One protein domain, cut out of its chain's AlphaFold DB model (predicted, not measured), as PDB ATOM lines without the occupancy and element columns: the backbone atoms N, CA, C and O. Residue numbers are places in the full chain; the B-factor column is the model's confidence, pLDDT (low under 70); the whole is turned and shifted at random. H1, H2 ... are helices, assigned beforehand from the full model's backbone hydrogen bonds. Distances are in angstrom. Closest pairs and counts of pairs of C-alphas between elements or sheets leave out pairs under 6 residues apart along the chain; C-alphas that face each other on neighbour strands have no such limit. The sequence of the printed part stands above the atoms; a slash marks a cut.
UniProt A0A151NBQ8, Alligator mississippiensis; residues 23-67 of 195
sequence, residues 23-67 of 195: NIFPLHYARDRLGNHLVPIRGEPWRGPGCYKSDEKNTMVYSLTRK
ATOM      1  N   ASN A  23      63.398 106.347  49.455       79.69
ATOM      2  CA  ASN A  23      62.181 106.772  48.799       79.69
ATOM      3  C   ASN A  23      62.179 106.248  47.354       79.69
ATOM      4  O   ASN A  23      63.049 106.610  46.562       79.69
ATOM      5  N   ILE A  24      61.216 105.394  47.009       83.50
ATOM      6  CA  ILE A  24      61.164 104.702  45.711       83.50
ATOM      7  C   ILE A  24      59.967 105.210  44.895       83.50
ATOM      8  O   ILE A  24      58.885 105.477  45.427       83.50
ATOM      9  N   PHE A  25      60.153 105.332  43.581       81.56
ATOM     10  CA  PHE A  25      59.051 105.510  42.636       81.56
ATOM     11  C   PHE A  25      58.108 104.291  42.704       81.56
ATOM     12  O   PHE A  25      58.602 103.168  42.812       81.56
ATOM     13  N   PRO A  26      56.771 104.444  42.647       81.50
ATOM     14  CA  PRO A  26      55.999 105.635  42.267       81.50
ATOM     15  C   PRO A  26      55.529 106.531  43.425       81.50
ATOM     16  O   PRO A  26      54.805 107.496  43.178       81.50
ATOM     17  N   LEU A  27      55.902 106.221  44.672       82.19
ATOM     18  CA  LEU A  27      55.468 106.972  45.862       82.19
ATOM     19  C   LEU A  27      56.293 108.240  46.091       82.19
ATOM     20  O   LEU A  27      55.810 109.209  46.675       82.19
ATOM     21  N   HIS A  28      57.528 108.244  45.602       81.00
ATOM     22  CA  HIS A  28      58.404 109.399  45.628       81.00
ATOM     23  C   HIS A  28      59.034 109.641  44.263       81.00
ATOM     24  O   HIS A  28      59.320 108.710  43.513       81.00
ATOM     25  N   TYR A  29      59.266 110.911  43.957       82.81
ATOM     26  CA  TYR A  29      59.950 111.354  42.755       82.81
ATOM     27  C   TYR A  29      60.871 112.517  43.119       82.81
ATOM     28  O   TYR A  29      60.527 113.361  43.951       82.81
ATOM     29  N   ALA A  30      62.053 112.548  42.507       78.69
ATOM     30  CA  ALA A  30      62.971 113.665  42.662       78.69
ATOM     31  C   ALA A  30      62.387 114.913  41.983       78.69
ATOM     32  O   ALA A  30      61.775 114.817  40.918       78.69
ATOM     33  N   ARG A  31      62.621 116.101  42.550       77.06
ATOM     34  CA  ARG A  31      62.231 117.391  41.941       77.06
ATOM     35  C   ARG A  31      63.185 117.822  40.812       77.06
ATOM     36  O   ARG A  31      63.383 119.011  40.588       77.06
ATOM     37  N   ASP A  32      63.756 116.853  40.107       81.44
ATOM     38  CA  ASP A  32      64.694 117.059  39.007       81.44
ATOM     39  C   ASP A  32      63.977 116.952  37.658       81.44
ATOM     40  O   ASP A  32      62.862 116.432  37.560       81.44
ATOM     41  N   ARG A  33      64.635 117.392  36.575       75.19
ATOM     42  CA  ARG A  33      64.060 117.355  35.217       75.19
ATOM     43  C   ARG A  33      63.547 115.962  34.833       75.19
ATOM     44  O   ARG A  33      62.471 115.857  34.258       75.19
ATOM     45  N   LEU A  34      64.284 114.906  35.189       70.50
ATOM     46  CA  LEU A  34      63.887 113.510  34.953       70.50
ATOM     47  C   LEU A  34      62.645 113.107  35.763       70.50
ATOM     48  O   LEU A  34      61.773 112.419  35.241       70.50
ATOM     49  N   GLY A  35      62.533 113.577  37.006       71.69
ATOM     50  CA  GLY A  35      61.383 113.304  37.865       71.69
ATOM     51  C   GLY A  35      60.108 114.024  37.423       71.69
ATOM     52  O   GLY A  35      59.023 113.519  37.666       71.69
ATOM     53  N   ASN A  36      60.217 115.147  36.704       71.88
ATOM     54  CA  ASN A  36      59.054 115.834  36.129       71.88
ATOM     55  C   ASN A  36      58.440 115.095  34.927       71.88
ATOM     56  O   ASN A  36      57.257 115.278  34.647       71.88
ATOM     57  N   HIS A  37      59.220 114.273  34.215       79.50
ATOM     58  CA  HIS A  37      58.710 113.469  33.099       79.50
ATOM     59  C   HIS A  37      57.907 112.248  33.567       79.50
ATOM     60  O   HIS A  37      57.024 111.786  32.847       79.50
ATOM     61  N   LEU A  38      58.192 111.733  34.766       79.62
ATOM     62  CA  LEU A  38      57.499 110.586  35.344       79.62
ATOM     63  C   LEU A  38      56.434 111.072  36.324       79.62
ATOM     64  O   LEU A  38      56.747 111.624  37.373       79.62
ATOM     65  N   VAL A  39      55.158 110.855  36.001       76.75
ATOM     66  CA  VAL A  39      54.063 111.239  36.901       76.75
ATOM     67  C   VAL A  39      53.988 110.225  38.054       76.75
ATOM     68  O   VAL A  39      53.673 109.060  37.808       76.75
ATOM     69  N   PRO A  40      54.265 110.627  39.307       82.31
ATOM     70  CA  PRO A  40      54.127 109.751  40.469       82.31
ATOM     71  C   PRO A  40      52.649 109.501  40.793       82.31
ATOM     72  O   PRO A  40      51.756 110.235  40.350       82.31
ATOM     73  N   ILE A  41      52.389 108.522  41.659       81.56
ATOM     74  CA  ILE A  41      51.059 108.364  42.251       81.56
ATOM     75  C   ILE A  41      50.769 109.598  43.111       81.56
ATOM     76  O   ILE A  41      51.487 109.913  44.058       81.56
ATOM     77  N   ARG A  42      49.698 110.320  42.768       75.88
ATOM     78  CA  ARG A  42      49.232 111.481  43.533       75.88
ATOM     79  C   ARG A  42      48.299 111.009  44.641       75.88
ATOM     80  O   ARG A  42      47.213 110.514  44.363       75.88
ATOM     81  N   GLY A  43      48.695 111.220  45.890       77.25
ATOM     82  CA  GLY A  43      47.894 110.863  47.060       77.25
ATOM     83  C   GLY A  43      48.705 110.102  48.100       77.25
ATOM     84  O   GLY A  43      49.914 109.959  47.974       77.25
ATOM     85  N   GLU A  44      48.031 109.637  49.148       79.94
ATOM     86  CA  GLU A  44      48.660 108.783  50.157       79.94
ATOM     87  C   GLU A  44      48.529 107.307  49.755       79.94
ATOM     88  O   GLU A  44      47.412 106.885  49.441       79.94
ATOM     89  N   PRO A  45      49.620 106.518  49.810       76.62
ATOM     90  CA  PRO A  45      49.633 105.120  49.370       76.62
ATOM     91  C   PRO A  45      48.625 104.226  50.103       76.62
ATOM     92  O   PRO A  45      48.120 103.263  49.540       76.62
ATOM     93  N   TRP A  46      48.324 104.545  51.362       78.44
ATOM     94  CA  TRP A  46      47.438 103.773  52.241       78.44
ATOM     95  C   TRP A  46      45.960 104.179  52.154       78.44
ATOM     96  O   TRP A  46      45.144 103.694  52.936       78.44
ATOM     97  N   ARG A  47      45.573 105.081  51.242       76.19
ATOM     98  CA  ARG A  47      44.162 105.465  51.075       76.19
ATOM     99  C   ARG A  47      43.470 104.562  50.058       76.19
ATOM    100  O   ARG A  47      43.524 104.819  48.860       76.19
ATOM    101  N   GLY A  48      42.783 103.541  50.562       82.75
ATOM    102  CA  GLY A  48      41.852 102.719  49.791       82.75
ATOM    103  C   GLY A  48      40.412 103.263  49.793       82.75
ATOM    104  O   GLY A  48      40.102 104.226  50.507       82.75
ATOM    105  N   PRO A  49      39.503 102.646  49.015       77.00
ATOM    106  CA  PRO A  49      38.070 102.916  49.111       77.00
ATOM    107  C   PRO A  49      37.585 102.657  50.549       77.00
ATOM    108  O   PRO A  49      37.885 101.623  51.133       77.00
ATOM    109  N   GLY A  50      36.885 103.627  51.142       78.25
ATOM    110  CA  GLY A  50      36.450 103.584  52.549       78.25
ATOM    111  C   GLY A  50      37.406 104.244  53.555       78.25
ATOM    112  O   GLY A  50      37.003 104.513  54.680       78.25
ATOM    113  N   CYS A  51      38.635 104.600  53.161       80.31
ATOM    114  CA  CYS A  51      39.561 105.367  54.012       80.31
ATOM    115  C   CYS A  51      39.370 106.891  53.894       80.31
ATOM    116  O   CYS A  51      40.077 107.673  54.537       80.31
ATOM    117  N   TYR A  52      38.455 107.344  53.034       82.62
ATOM    118  CA  TYR A  52      38.157 108.763  52.887       82.62
ATOM    119  C   TYR A  52      37.318 109.235  54.065       82.62
ATOM    120  O   TYR A  52      36.250 108.699  54.337       82.62
ATOM    121  N   LYS A  53      37.760 110.310  54.717       83.50
ATOM    122  CA  LYS A  53      36.950 111.033  55.699       83.50
ATOM    123  C   LYS A  53      35.890 111.884  54.995       83.50
ATOM    124  O   LYS A  53      35.972 113.114  55.001       83.50
ATOM    125  N   SER A  54      34.956 111.232  54.306       81.50
ATOM    126  CA  SER A  54      33.853 111.876  53.584       81.50
ATOM    127  C   SER A  54      33.029 112.755  54.511       81.50
ATOM    128  O   SER A  54      32.699 113.874  54.141       81.50
ATOM    129  N   ASP A  55      32.797 112.298  55.736       81.69
ATOM    130  CA  ASP A  55      31.949 112.993  56.702       81.69
ATOM    131  C   ASP A  55      32.574 114.327  57.125       81.69
ATOM    132  O   ASP A  55      31.898 115.348  57.203       81.69
ATOM    133  N   GLU A  56      33.897 114.372  57.287       83.75
ATOM    134  CA  GLU A  56      34.603 115.619  57.589       83.75
ATOM    135  C   GLU A  56      34.709 116.529  56.354       83.75
ATOM    136  O   GLU A  56      34.596 117.748  56.472       83.75
ATOM    137  N   LYS A  57      34.943 115.960  55.162       82.81
ATOM    138  CA  LYS A  57      35.318 116.723  53.957       82.81
ATOM    139  C   LYS A  57      34.158 117.128  53.043       82.81
ATOM    140  O   LYS A  57      34.314 118.083  52.291       82.81
ATOM    141  N   ASN A  58      33.019 116.444  53.099       84.12
ATOM    142  CA  ASN A  58      31.811 116.808  52.346       84.12
ATOM    143  C   ASN A  58      30.831 117.654  53.164       84.12
ATOM    144  O   ASN A  58      29.780 118.044  52.660       84.12
ATOM    145  N   THR A  59      31.155 117.963  54.419       88.75
ATOM    146  CA  THR A  59      30.303 118.817  55.241       88.75
ATOM    147  C   THR A  59      30.340 120.263  54.738       88.75
ATOM    148  O   THR A  59      31.397 120.802  54.412       88.75
ATOM    149  N   MET A  60      29.188 120.937  54.750       87.38
ATOM    150  CA  MET A  60      29.055 122.354  54.368       87.38
ATOM    151  C   MET A  60      30.056 123.270  55.095       87.38
ATOM    152  O   MET A  60      30.621 124.187  54.501       87.38
ATOM    153  N   VAL A  61      30.328 122.979  56.370       85.06
ATOM    154  CA  VAL A  61      31.329 123.667  57.204       85.06
ATOM    155  C   VAL A  61      32.735 123.569  56.600       85.06
ATOM    156  O   VAL A  61      33.465 124.559  56.548       85.06
ATOM    157  N   TYR A  62      33.121 122.402  56.084       87.12
ATOM    158  CA  TYR A  62      34.423 122.209  55.443       87.12
ATOM    159  C   TYR A  62      34.552 123.034  54.159       87.12
ATOM    160  O   TYR A  62      35.593 123.643  53.905       87.12
ATOM    161  N   SER A  63      33.485 123.119  53.364       86.44
ATOM    162  CA  SER A  63      33.469 123.964  52.168       86.44
ATOM    163  C   SER A  63      33.567 125.451  52.513       86.44
ATOM    164  O   SER A  63      34.273 126.180  51.826       86.44
ATOM    165  N   LEU A  64      32.890 125.911  53.570       81.94
ATOM    166  CA  LEU A  64      32.944 127.310  54.010       81.94
ATOM    167  C   LEU A  64      34.321 127.696  54.562       81.94
ATOM    168  O   LEU A  64      34.819 128.770  54.250       81.94
ATOM    169  N   THR A  65      34.964 126.811  55.321       80.06
ATOM    170  CA  THR A  65      36.282 127.076  55.926       80.06
ATOM    171  C   THR A  65      37.432 127.094  54.921       80.06
ATOM    172  O   THR A  65      38.403 127.816  55.122       80.06
ATOM    173  N   ARG A  66      37.350 126.311  53.837       83.75
ATOM    174  CA  ARG A  66      38.384 126.286  52.785       83.75
ATOM    175  C   ARG A  66      38.188 127.308  51.678       83.75
ATOM    176  O   ARG A  66      39.090 127.461  50.852       83.75
ATOM    177  N   LYS A  67      37.035 127.973  51.613       85.06
ATOM    178  CA  LYS A  67      36.858 129.081  50.676       85.06
ATOM    179  C   LYS A  67      37.860 130.178  51.051       85.06
ATOM    180  O   LYS A  67      37.876 130.594  52.207       85.06
TER     181      LYS A  67
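AT A GLANCE: This is residues 23 to 67 of the 195 residues of a protein of Alligator mississippiensis (UniProt A0A151NBQ8). With little regular structure, this is an open, drawn-out chain: the short helix H1 lies near one end of its length, the short helices H2 and H3 near the other, and residues 38 to 53 string between them. The printed part has 45 residues, with three named helices in the order H1, H2, H3 and no named strand; 16 residues are in named elements, and the class is all helix. It is extended, with a radius of gyration of the C-alphas of 15.4 A and spans of 41 by 25 by 14 A.

HOW THE PARTS SIT: Start at H3, residues 60 to 66, the longest helix. H2, residues 54 to 57, is close but not clearly touching; the closest C-alphas, of Glu 56 and Tyr 62, are 6.9 A apart. H1, residues 33 to 37, is apart from both. Every O i to N i+4 pair in H3 is within hydrogen-bond range; H1 has 0 of 1, but 2 of 2 O i to N i+3 pairs, and H2 is too short for an O i to N i+4 pair.

IN THESE COORDINATES: Find C-alpha 60 at (29.055, 122.354, 54.368); from there H3 runs 10.2 A to C-alpha 66. H2 runs 5.1 A from C-alpha 54 to 57. H1 begins at C-alpha 33, (64.060, 117.355, 35.217), and runs 6.9 A to C-alpha 37.

THE WHOLE: The farthest C-alphas, of Leu 34 and Met 60, are 40.8 A apart. The link from H1 to H2 is long, that from H2 to H3 tight. Residues 46 to 67 stand free. The printed part has no cut, and no printed residue is under 70 in pLDDT.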